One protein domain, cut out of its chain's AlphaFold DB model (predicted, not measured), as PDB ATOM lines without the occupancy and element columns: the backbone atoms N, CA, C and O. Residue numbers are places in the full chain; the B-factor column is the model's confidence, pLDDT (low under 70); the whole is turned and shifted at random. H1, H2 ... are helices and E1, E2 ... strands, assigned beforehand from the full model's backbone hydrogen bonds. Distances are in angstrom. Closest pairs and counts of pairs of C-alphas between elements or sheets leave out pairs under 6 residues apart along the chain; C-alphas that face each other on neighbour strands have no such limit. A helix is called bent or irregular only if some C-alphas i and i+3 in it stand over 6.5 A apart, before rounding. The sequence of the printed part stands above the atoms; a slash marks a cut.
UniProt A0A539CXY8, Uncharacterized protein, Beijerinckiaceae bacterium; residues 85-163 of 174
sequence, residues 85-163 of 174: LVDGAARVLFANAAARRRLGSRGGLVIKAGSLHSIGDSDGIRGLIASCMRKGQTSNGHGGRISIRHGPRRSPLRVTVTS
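Overview. This is residues 85 to 163 of the 174 residues of an uncharacterized protein of Beijerinckiaceae bacterium (UniProt A0A539CXY8). A long two-stranded hairpin, E4 and E5, has helix H2 packed along it, and H2 also packs with part of its length on a second, shorter hairpin, E2 and E3. Helix H1 packs on E2, and strand E1 comes close to E3 near Val 92 and Ser 115, while a loop, of which residues 135 to 140 stick out, and the turn around Arg 153 mark the two ends of the longest axis. The printed part has 79 residues with two named helices and five named strands in the order E1, H1, E2, E3, H2, E4, E5. The class is mixed, helices and strands, and each of the two sheets is an antiparallel pair. The whole is compact, with a radius of gyration of the C-alphas of 12.9 A, yet elongated in outline, spanning 40 by 25 by 20 A.

Along the chain. E4 is residues 143 to 148, 15.4 A long, and E5 is residues 157 to 162, 16.2 A long, ending with C-alpha 162 at (-26.880, -32.135, -36.979). H2 is residues 122 to 131, 14.7 A long, beginning with C-alpha 122 at (-41.404, -41.394, -40.215); it is neither bent nor irregular, but only just: C-alphas 122 and 125 are 6.3 A apart. E2 is residues 109 to 112 and E3 is residues 115 to 118. H1 is residues 97 to 104, 10.9 A long. E1 is residues 92 to 95, with C-alpha 92 at (-39.290, -26.943, -42.039).

Arrangement. E4 and E5 form a hairpin, antiparallel at 167 degrees, with N 146 and O 159 at 2.9 A and N 159 and O 146 at 2.8 A, within hydrogen-bond range. The closest C-alphas of H2 and E4 are those of Leu 128 and Gly 143, 5.5 A apart. Those of H2 and E3 are Ser 118 and Ile 125, 7.0 A apart. E2 and E3 form the other hairpin, antiparallel at 143 degrees, with N 110 and O 117 at 2.8 A. The closest C-alphas of H1 and E2 are those of Leu 103 and Val 110, at 5.7 A. The C-alphas of Val 92 in E1 and Ser 115 in E3 are the closest of those strands, at 5.8 A. E1 pairs with no named strand, but residues 85 to 86 pair antiparallel with its residues 92 to 94. H1 and H2 are apart. Every O i to N i+4 pair is within hydrogen-bond range in H1, and 5 of 6 in H2.

Size, cuts and confidence. The two C-alphas farthest apart are those of Gln 137 and Arg 153, at 41.1 A. The printed part has no cut. The link from H2 to E4 is long, with 11 residues, and residues 135 to 140 in it stand free. The mean pLDDT of the printed part is 78.7, and it is under 70 at residues 106 to 107, 121 to 122, 134 to 142 and 151 to 153.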
ATOM      1  N   LEU A  85     -33.373 -26.689 -42.949       89.12
ATOM      2  CA  LEU A  85     -33.396 -26.282 -41.547       89.12
ATOM      3  C   LEU A  85     -34.760 -26.645 -40.977       89.12
ATOM      4  O   LEU A  85     -35.786 -26.325 -41.582       89.12
ATOM      5  N   VAL A  86     -34.763 -27.296 -39.821       88.56
ATOM      6  CA  VAL A  86     -35.981 -27.709 -39.128       88.56
ATOM      7  C   VAL A  86     -35.925 -27.316 -37.657       88.56
ATOM      8  O   VAL A  86     -34.834 -27.207 -37.095       88.56
ATOM      9  N   ASP A  87     -37.086 -27.116 -37.041       85.06
ATOM     10  CA  ASP A  87     -37.190 -26.971 -35.588       85.06
ATOM     11  C   ASP A  87     -37.214 -28.336 -34.867       85.06
ATOM     12  O   ASP A  87     -37.167 -29.402 -35.489       85.06
ATOM     13  N   GLY A  88     -37.306 -28.312 -33.533       83.00
ATOM     14  CA  GLY A  88     -37.360 -29.524 -32.707       83.00
ATOM     15  C   GLY A  88     -38.590 -30.414 -32.947       83.00
ATOM     16  O   GLY A  88     -38.558 -31.592 -32.600       83.00
ATOM     17  N   ALA A  89     -39.645 -29.884 -33.571       85.75
ATOM     18  CA  ALA A  89     -40.841 -30.620 -33.982       85.75
ATOM     19  C   ALA A  89     -40.765 -31.103 -35.446       85.75
ATOM     20  O   ALA A  89     -41.759 -31.586 -35.992       85.75
ATOM     21  N   ALA A  90     -39.586 -30.996 -36.072       88.94
ATOM     22  CA  ALA A  90     -39.330 -31.289 -37.478       88.94
ATOM     23  C   ALA A  90     -40.087 -30.385 -38.469       88.94
ATOM     24  O   ALA A  90     -40.204 -30.744 -39.645       88.94
ATOM     25  N   ARG A  91     -40.576 -29.213 -38.042       89.69
ATOM     26  CA  ARG A  91     -41.156 -28.226 -38.964       89.69
ATOM     27  C   ARG A  91     -40.059 -27.607 -39.807       89.69
ATOM     28  O   ARG A  91     -39.036 -27.192 -39.270       89.69
ATOM     29  N   VAL A  92     -40.272 -27.519 -41.115       90.12
ATOM     30  CA  VAL A  92     -39.290 -26.943 -42.039       90.12
ATOM     31  C   VAL A  92     -39.302 -25.420 -41.923       90.12
ATOM     32  O   VAL A  92     -40.311 -24.781 -42.200       90.12
ATOM     33  N   LEU A  93     -38.167 -24.847 -41.521       88.19
ATOM     34  CA  LEU A  93     -37.939 -23.401 -41.426       88.19
ATOM     35  C   LEU A  93     -37.268 -22.849 -42.690       88.19
ATOM     36  O   LEU A  93     -37.497 -21.707 -43.070       88.19
ATOM     37  N   PHE A  94     -36.442 -23.667 -43.347       88.50
ATOM     38  CA  PHE A  94     -35.777 -23.330 -44.605       88.50
ATOM     39  C   PHE A  94     -35.521 -24.596 -45.429       88.50
ATOM     40  O   PHE A  94     -35.199 -25.653 -44.886       88.50
ATOM     41  N   ALA A  95     -35.617 -24.475 -46.750       90.69
ATOM     42  CA  ALA A  95     -35.258 -25.514 -47.707       90.69
ATOM     43  C   ALA A  95     -34.611 -24.845 -48.916       90.69
ATOM     44  O   ALA A  95     -35.272 -24.020 -49.539       90.69
ATOM     45  N   ASN A  96     -33.379 -25.211 -49.276       90.44
ATOM     46  CA  ASN A  96     -32.716 -24.619 -50.443       90.44
ATOM     47  C   ASN A  96     -33.293 -25.121 -51.782       90.44
ATOM     48  O   ASN A  96     -34.046 -26.103 -51.812       90.44
ATOM     49  N   ALA A  97     -32.910 -24.506 -52.908       90.62
ATOM     50  CA  ALA A  97     -33.394 -24.884 -54.242       90.62
ATOM     51  C   ALA A  97     -33.270 -26.394 -54.523       90.62
ATOM     52  O   ALA A  97     -34.214 -27.031 -55.003       90.62
ATOM     53  N   ALA A  98     -32.130 -27.000 -54.177       89.88
ATOM     54  CA  ALA A  98     -31.907 -28.434 -54.347       89.88
ATOM     55  C   ALA A  98     -32.820 -29.294 -53.453       89.88
ATOM     56  O   ALA A  98     -33.284 -30.352 -53.886       89.88
ATOM     57  N   ALA A  99     -33.094 -28.883 -52.212       90.38
ATOM     58  CA  ALA A  99     -34.027 -29.571 -51.321       90.38
ATOM     59  C   ALA A  99     -35.470 -29.472 -51.823       90.38
ATOM     60  O   ALA A  99     -36.154 -30.494 -51.877       90.38
ATOM     61  N   ARG A 100     -35.910 -28.288 -52.268       90.38
ATOM     62  CA  ARG A 100     -37.265 -28.086 -52.809       90.38
ATOM     63  C   ARG A 100     -37.517 -28.970 -54.033       90.38
ATOM     64  O   ARG A 100     -38.525 -29.673 -54.074       90.38
ATOM     65  N   ARG A 101     -36.553 -29.052 -54.962       88.25
ATOM     66  CA  ARG A 101     -36.624 -29.989 -56.102       88.25
ATOM     67  C   ARG A 101     -36.747 -31.445 -55.644       88.25
ATOM     68  O   ARG A 101     -37.608 -32.171 -56.137       88.25
ATOM     69  N   ARG A 102     -35.932 -31.883 -54.676       84.12
ATOM     70  CA  ARG A 102     -35.986 -33.269 -54.170       84.12
ATOM     71  C   ARG A 102     -37.297 -33.604 -53.459       84.12
ATOM     72  O   ARG A 102     -37.799 -34.711 -53.641       84.12
ATOM     73  N   LEU A 103     -37.858 -32.668 -52.696       85.94
ATOM     74  CA  LEU A 103     -39.139 -32.848 -52.008       85.94
ATOM     75  C   LEU A 103     -40.309 -32.960 -52.998       85.94
ATOM     76  O   LEU A 103     -41.181 -33.806 -52.810       85.94
ATOM     77  N   GLY A 104     -40.288 -32.195 -54.096       75.94
ATOM     78  CA  GLY A 104     -41.279 -32.322 -55.175       75.94
ATOM     79  C   GLY A 104     -41.185 -33.636 -55.965       75.94
ATOM     80  O   GLY A 104     -42.170 -34.092 -56.536       75.94
ATOM     81  N   SER A 105     -40.026 -34.302 -55.949       72.38
ATOM     82  CA  SER A 105     -39.732 -35.488 -56.773       72.38
ATOM     83  C   SER A 105     -40.219 -36.829 -56.184       72.38
ATOM     84  O   SER A 105     -39.837 -37.885 -56.691       72.38
ATOM     85  N   ARG A 106     -41.008 -36.820 -55.093       66.56
ATOM     86  CA  ARG A 106     -41.387 -38.021 -54.304       66.56
ATOM     87  C   ARG A 106     -40.164 -38.840 -53.845       66.56
ATOM     88  O   ARG A 106     -40.135 -40.068 -53.899       66.56
ATOM     89  N   GLY A 107     -39.152 -38.116 -53.361       65.94
ATOM     90  CA  GLY A 107     -37.778 -38.558 -53.097       65.94
ATOM     91  C   GLY A 107     -37.518 -39.468 -51.886       65.94
ATOM     92  O   GLY A 107     -36.372 -39.579 -51.460       65.94
ATOM     93  N   GLY A 108     -38.549 -40.049 -51.267       78.88
ATOM     94  CA  GLY A 108     -38.444 -40.711 -49.954       78.88
ATOM     95  C   GLY A 108     -38.594 -39.759 -48.757       78.88
ATOM     96  O   GLY A 108     -38.852 -40.219 -47.650       78.88
ATOM     97  N   LEU A 109     -38.521 -38.442 -48.977       85.38
ATOM     98  CA  LEU A 109     -38.872 -37.395 -48.013       85.38
ATOM     99  C   LEU A 109     -40.055 -36.580 -48.529       85.38
ATOM    100  O   LEU A 109     -40.118 -36.266 -49.719       85.38
ATOM    101  N   VAL A 110     -40.964 -36.218 -47.630       87.88
ATOM    102  CA  VAL A 110     -42.149 -35.408 -47.921       87.88
ATOM    103  C   VAL A 110     -42.386 -34.395 -46.810       87.88
ATOM    104  O   VAL A 110     -42.047 -34.639 -45.654       87.88
ATOM    105  N   ILE A 111     -42.996 -33.267 -47.164       88.19
ATOM    106  CA  ILE A 111     -43.527 -32.323 -46.183       88.19
ATOM    107  C   ILE A 111     -45.017 -32.617 -46.013       88.19
ATOM    108  O   ILE A 111     -45.760 -32.609 -46.993       88.19
ATOM    109  N   LYS A 112     -45.454 -32.878 -44.778       86.12
ATOM    110  CA  LYS A 112     -46.871 -33.018 -44.410       86.12
ATOM    111  C   LYS A 112     -47.181 -32.009 -43.314       86.12
ATOM    112  O   LYS A 112     -46.476 -31.973 -42.313       86.12
ATOM    113  N   ALA A 113     -48.200 -31.174 -43.523       85.56
ATOM    114  CA  ALA A 113     -48.586 -30.114 -42.582       85.56
ATOM    115  C   ALA A 113     -47.400 -29.230 -42.113       85.56
ATOM    116  O   ALA A 113     -47.312 -28.854 -40.951       85.56
ATOM    117  N   GLY A 114     -46.451 -28.934 -43.012       85.50
ATOM    118  CA  GLY A 114     -45.256 -28.132 -42.705       85.50
ATOM    119  C   GLY A 114     -44.110 -28.885 -42.013       85.50
ATOM    120  O   GLY A 114     -43.017 -28.330 -41.881       85.50
ATOM    121  N   SER A 115     -44.307 -30.150 -41.636       88.44
ATOM    122  CA  SER A 115     -43.289 -30.992 -41.000       88.44
ATOM    123  C   SER A 115     -42.650 -31.977 -41.968       88.44
ATOM    124  O   SER A 115     -43.279 -32.437 -42.923       88.44
ATOM    125  N   LEU A 116     -41.382 -32.304 -41.727       89.38
ATOM    126  CA  LEU A 116     -40.615 -33.253 -42.524       89.38
ATOM    127  C   LEU A 116     -40.928 -34.699 -42.113       89.38
ATOM    128  O   LEU A 116     -40.836 -35.056 -40.940       89.38
ATOM    129  N   HIS A 117     -41.233 -35.543 -43.097       87.00
ATOM    130  CA  HIS A 117     -41.495 -36.970 -42.919       87.00
ATOM    131  C   HIS A 117     -40.728 -37.808 -43.943       87.00
ATOM    132  O   HIS A 117     -40.596 -37.423 -45.105       87.00
ATOM    133  N   SER A 118     -40.290 -38.997 -43.537       86.12
ATOM    134  CA  SER A 118     -39.840 -40.052 -44.451       86.12
ATOM    135  C   SER A 118     -40.996 -40.942 -44.887       86.12
ATOM    136  O   SER A 118     -41.892 -41.272 -44.107       86.12
ATOM    137  N   ILE A 119     -40.954 -41.374 -46.144       78.12
ATOM    138  CA  ILE A 119     -41.861 -42.378 -46.693       78.12
ATOM    139  C   ILE A 119     -41.429 -43.749 -46.150       78.12
ATOM    140  O   ILE A 119     -40.306 -44.184 -46.393       78.12
ATOM    141  N   GLY A 120     -42.315 -44.426 -45.415       70.81
ATOM    142  CA  GLY A 120     -42.110 -45.786 -44.897       70.81
ATOM    143  C   GLY A 120     -41.593 -45.882 -43.455       70.81
ATOM    144  O   GLY A 120     -41.949 -46.831 -42.774       70.81
ATOM    145  N   ASP A 121     -40.824 -44.902 -42.973       67.19
ATOM    146  CA  ASP A 121     -40.347 -44.838 -41.578       67.19
ATOM    147  C   ASP A 121     -40.240 -43.372 -41.136       67.19
ATOM    148  O   ASP A 121     -39.206 -42.732 -41.305       67.19
ATOM    149  N   SER A 122     -41.343 -42.799 -40.651       66.31
ATOM    150  CA  SER A 122     -41.404 -41.394 -40.215       66.31
ATOM    151  C   SER A 122     -40.704 -41.140 -38.875       66.31
ATOM    152  O   SER A 122     -40.332 -39.997 -38.593       66.31
ATOM    153  N   ASP A 123     -40.507 -42.184 -38.073       75.00
ATOM    154  CA  ASP A 123     -40.062 -42.058 -36.687       75.00
ATOM    155  C   ASP A 123     -38.541 -41.934 -36.597       75.00
ATOM    156  O   ASP A 123     -38.041 -41.155 -35.780       75.00
ATOM    157  N   GLY A 124     -37.796 -42.577 -37.503       81.56
ATOM    158  CA  GLY A 124     -36.333 -42.503 -37.529       81.56
ATOM    159  C   GLY A 124     -35.782 -41.076 -37.685       81.56
ATOM    160  O   GLY A 124     -34.928 -40.643 -36.909       81.56
ATOM    161  N   ILE A 125     -36.286 -40.299 -38.653       86.00
ATOM    162  CA  ILE A 125     -35.794 -38.926 -38.876       86.00
ATOM    163  C   ILE A 125     -36.235 -37.967 -37.764       86.00
ATOM    164  O   ILE A 125     -35.443 -37.133 -37.323       86.00
ATOM    165  N   ARG A 126     -37.468 -38.109 -37.261       86.31
ATOM    166  CA  ARG A 126     -37.981 -37.292 -36.154       86.31
ATOM    167  C   ARG A 126     -37.245 -37.591 -34.854       86.31
ATOM    168  O   ARG A 126     -36.918 -36.655 -34.134       86.31
ATOM    169  N   GLY A 127     -36.915 -38.854 -34.593       84.50
ATOM    170  CA  GLY A 127     -36.086 -39.261 -33.459       84.50
ATOM    171  C   GLY A 127     -34.694 -38.625 -33.495       84.50
ATOM    172  O   GLY A 127     -34.227 -38.119 -32.474       84.50
ATOM    173  N   LEU A 128     -34.060 -38.563 -34.674       85.12
ATOM    174  CA  LEU A 128     -32.768 -37.885 -34.860       85.12
ATOM    175  C   LEU A 128     -32.854 -36.358 -34.714       85.12
ATOM    176  O   LEU A 128     -31.925 -35.732 -34.207       85.12
ATOM    177  N   ILE A 129     -33.953 -35.743 -35.150       87.19
ATOM    178  CA  ILE A 129     -34.186 -34.304 -34.951       87.19
ATOM    179  C   ILE A 129     -34.427 -34.016 -33.464       87.19
ATOM    180  O   ILE A 129     -33.812 -33.116 -32.898       87.19
ATOM    181  N   ALA A 130     -35.254 -34.820 -32.798       84.62
ATOM    182  CA  ALA A 130     -35.536 -34.675 -31.376       84.62
ATOM    183  C   ALA A 130     -34.295 -34.935 -30.506       84.62
ATOM    184  O   ALA A 130     -34.118 -34.276 -29.479       84.62
ATOM    185  N   SER A 131     -33.404 -35.854 -30.902       83.06
ATOM    186  CA  SER A 131     -32.149 -36.082 -30.173       83.06
ATOM    187  C   SER A 131     -31.271 -34.829 -30.174       83.06
ATOM    188  O   SER A 131     -30.734 -34.479 -29.126       83.06
ATOM    189  N   CYS A 132     -31.229 -34.078 -31.285       79.06
ATOM    190  CA  CYS A 132     -30.513 -32.800 -31.392       79.06
ATOM    191  C   CYS A 132     -30.951 -31.738 -30.371       79.06
ATOM    192  O   CYS A 132     -30.192 -30.793 -30.136       79.06
ATOM    193  N   MET A 133     -32.143 -31.882 -29.782       74.88
ATOM    194  CA  MET A 133     -32.717 -30.946 -28.810       74.88
ATOM    195  C   MET A 133     -32.401 -31.303 -27.351       74.88
ATOM    196  O   MET A 133     -32.601 -30.473 -26.463       74.88
ATOM    197  N   ARG A 134     -31.902 -32.516 -27.068       69.94
ATOM    198  CA  ARG A 134     -31.613 -32.941 -25.690       69.94
ATOM    199  C   ARG A 134     -30.362 -32.221 -25.178       69.94
ATOM    200  O   ARG A 134     -29.249 -32.460 -25.645       69.94
ATOM    201  N   LYS A 135     -30.527 -31.340 -24.186       57.47
ATOM    202  CA  LYS A 135     -29.414 -30.743 -23.426       57.47
ATOM    203  C   LYS A 135     -28.786 -31.821 -22.532       57.47
ATOM    204  O   LYS A 135     -29.163 -31.963 -21.379       57.47
ATOM    205  N   GLY A 136     -27.853 -32.602 -23.076       51.50
ATOM    206  CA  GLY A 136     -27.117 -33.631 -22.335       51.50
ATOM    207  C   GLY A 136     -25.638 -33.637 -22.711       51.50
ATOM    208  O   GLY A 136     -25.308 -33.736 -23.893       51.50
ATOM    209  N   GLN A 137     -24.781 -33.482 -21.701       44.66
ATOM    210  CA  GLN A 137     -23.319 -33.442 -21.750       44.66
ATOM    211  C   GLN A 137     -22.716 -34.762 -22.263       44.66
ATOM    212  O   GLN A 137     -22.434 -35.652 -21.475       44.66
ATOM    213  N   THR A 138     -22.435 -34.885 -23.558       41.81
ATOM    214  CA  THR A 138     -21.377 -35.784 -24.049       41.81
ATOM    215  C   THR A 138     -20.694 -35.143 -25.258       41.81
ATOM    216  O   THR A 138     -21.319 -34.474 -26.083       41.81
ATOM    217  N   SER A 139     -19.371 -35.287 -25.338       48.25
ATOM    218  CA  SER A 139     -18.501 -34.681 -26.358       48.25
ATOM    219  C   SER A 139     -18.736 -35.213 -27.783       48.25
ATOM    220  O   SER A 139     -18.278 -34.588 -28.740       48.25
ATOM    221  N   ASN A 140     -19.531 -36.277 -27.943       44.19
ATOM    222  CA  ASN A 140     -19.954 -36.841 -29.228       44.19
ATOM    223  C   ASN A 140     -21.423 -36.472 -29.505       44.19
ATOM    224  O   ASN A 140     -22.340 -36.980 -28.873       44.19
ATOM    225  N   GLY A 141     -21.626 -35.505 -30.405       51.69
ATOM    226  CA  GLY A 141     -22.848 -34.704 -30.500       51.69
ATOM    227  C   GLY A 141     -24.128 -35.422 -30.945       51.69
ATOM    228  O   GLY A 141     -24.117 -36.268 -31.832       51.69
ATOM    229  N   HIS A 142     -25.250 -34.967 -30.377       64.00
ATOM    230  CA  HIS A 142     -26.613 -35.309 -30.785       64.00
ATOM    231  C   HIS A 142     -26.893 -34.968 -32.264       64.00
ATOM    232  O   HIS A 142     -26.531 -33.886 -32.745       64.00
ATOM    233  N   GLY A 143     -27.528 -35.908 -32.970       70.56
ATOM    234  CA  GLY A 143     -27.690 -35.951 -34.428       70.56
ATOM    235  C   GLY A 143     -27.409 -37.358 -34.966       70.56
ATOM    236  O   GLY A 143     -27.387 -38.320 -34.201       70.56
ATOM    237  N   GLY A 144     -27.205 -37.511 -36.275       80.44
ATOM    238  CA  GLY A 144     -26.855 -38.815 -36.848       80.44
ATOM    239  C   GLY A 144     -27.040 -38.914 -38.355       80.44
ATOM    240  O   GLY A 144     -27.461 -37.965 -39.015       80.44
ATOM    241  N   ARG A 145     -26.707 -40.080 -38.914       86.00
ATOM    242  CA  ARG A 145     -26.937 -40.399 -40.328       86.00
ATOM    243  C   ARG A 145     -28.021 -41.460 -40.433       86.00
ATOM    244  O   ARG A 145     -27.955 -42.464 -39.735       86.00
ATOM    245  N   ILE A 146     -28.974 -41.258 -41.332       85.50
ATOM    246  CA  ILE A 146     -30.011 -42.237 -41.666       85.50
ATOM    247  C   ILE A 146     -30.049 -42.444 -43.177       85.50
ATOM    248  O   ILE A 146     -29.777 -41.528 -43.955       85.50
ATOM    249  N   SER A 147     -30.354 -43.667 -43.598       84.81
ATOM    250  CA  SER A 147     -30.593 -43.992 -45.003       84.81
ATOM    251  C   SER A 147     -32.083 -44.213 -45.208       84.81
ATOM    252  O   SER A 147     -32.648 -45.158 -44.669       84.81
ATOM    253  N   ILE A 148     -32.718 -43.340 -45.982       82.25
ATOM    254  CA  ILE A 148     -34.153 -43.383 -46.258       82.25
ATOM    255  C   ILE A 148     -34.367 -44.123 -47.572       82.25
ATOM    256  O   ILE A 148     -33.750 -43.798 -48.592       82.25
ATOM    257  N   ARG A 149     -35.235 -45.136 -47.563       77.44
ATOM    258  CA  ARG A 149     -35.572 -45.878 -48.781       77.44
ATOM    259  C   ARG A 149     -36.311 -44.965 -49.758       77.44
ATOM    260  O   ARG A 149     -37.215 -44.226 -49.385       77.44
ATOM    261  N   HIS A 150     -35.926 -45.037 -51.025       71.19
ATOM    262  CA  HIS A 150     -36.443 -44.180 -52.086       71.19
ATOM    263  C   HIS A 150     -37.185 -45.025 -53.134       71.19
ATOM    264  O   HIS A 150     -36.786 -45.104 -54.287       71.19
ATOM    265  N   GLY A 151     -38.264 -45.697 -52.724       65.56
ATOM    266  CA  GLY A 151     -39.035 -46.587 -53.601       65.56
ATOM    267  C   GLY A 151     -38.252 -47.815 -54.107       65.56
ATOM    268  O   GLY A 151     -37.058 -47.970 -53.830       65.56
ATOM    269  N   PRO A 152     -38.915 -48.732 -54.829       57.97
ATOM    270  CA  PRO A 152     -38.244 -49.879 -55.429       57.97
ATOM    271  C   PRO A 152     -37.307 -49.411 -56.557       57.97
ATOM    272  O   PRO A 152     -37.690 -48.593 -57.391       57.97
ATOM    273  N   ARG A 153     -36.079 -49.950 -56.589       63.69
ATOM    274  CA  ARG A 153     -35.029 -49.712 -57.610       63.69
ATOM    275  C   ARG A 153     -34.287 -48.366 -57.589       63.69
ATOM    276  O   ARG A 153     -33.522 -48.112 -58.518       63.69
ATOM    277  N   ARG A 154     -34.419 -47.519 -56.561       71.12
ATOM    278  CA  ARG A 154     -33.544 -46.333 -56.419       71.12
ATOM    279  C   ARG A 154     -32.612 -46.454 -55.224       71.12
ATOM    280  O   ARG A 154     -32.934 -47.086 -54.219       71.12
ATOM    281  N   SER A 155     -31.447 -45.820 -55.342       76.38
ATOM    282  CA  SER A 155     -30.475 -45.761 -54.257       76.38
ATOM    283  C   SER A 155     -31.068 -45.043 -53.033       76.38
ATOM    284  O   SER A 155     -31.813 -44.067 -53.185       76.38
ATOM    285  N   PRO A 156     -30.769 -45.524 -51.813       79.38
ATOM    286  CA  PRO A 156     -31.286 -44.920 -50.597       79.38
ATOM    287  C   PRO A 156     -30.747 -43.498 -50.419       79.38
ATOM    288  O   PRO A 156     -29.567 -43.215 -50.653       79.38
ATOM    289  N   LEU A 157     -31.613 -42.599 -49.960       83.00
ATOM    290  CA  LEU A 157     -31.256 -41.225 -49.651       83.00
ATOM    291  C   LEU A 157     -30.513 -41.185 -48.313       83.00
ATOM    292  O   LEU A 157     -31.102 -41.410 -47.258       83.00
ATOM    293  N   ARG A 158     -29.220 -40.864 -48.347       87.31
ATOM    294  CA  ARG A 158     -28.431 -40.633 -47.130       87.31
ATOM    295  C   ARG A 158     -28.705 -39.232 -46.594       87.31
ATOM    296  O   ARG A 158     -28.426 -38.245 -47.275       87.31
ATOM    297  N   VAL A 159     -29.216 -39.159 -45.373       86.94
ATOM    298  CA  VAL A 159     -29.522 -37.920 -44.655       86.94
ATOM    299  C   VAL A 159     -28.612 -37.819 -43.441       86.94
ATOM    300  O   VAL A 159     -28.433 -38.793 -42.717       86.94
ATOM    301  N   THR A 160     -28.049 -36.636 -43.219       89.31
ATOM    302  CA  THR A 160     -27.300 -36.305 -42.005       89.31
ATOM    303  C   THR A 160     -28.080 -35.240 -41.244       89.31
ATOM    304  O   THR A 160     -28.402 -34.201 -41.815       89.31
ATOM    305  N   VAL A 161     -28.364 -35.493 -39.971       87.00
ATOM    306  CA  VAL A 161     -29.004 -34.552 -39.046       87.00
ATOM    307  C   VAL A 161     -27.945 -34.057 -38.071       87.00
ATOM    308  O   VAL A 161     -27.179 -34.846 -37.513       87.00
ATOM    309  N   THR A 162     -27.856 -32.747 -37.883       83.94
ATOM    310  CA  THR A 162     -26.880 -32.135 -36.979       83.94
ATOM    311  C   THR A 162     -27.512 -30.938 -36.285       83.94
ATOM    312  O   THR A 162     -28.123 -30.098 -36.940       83.94
ATOM    313  N   SER A 163     -27.344 -30.859 -34.964       79.00
ATOM    314  CA  SER A 163     -27.827 -29.734 -34.163       79.00
ATOM    315  C   SER A 163     -27.119 -28.424 -34.533       79.00
ATOM    316  O   SER A 163     -25.880 -28.342 -34.537       79.00
TER     317      SER A 163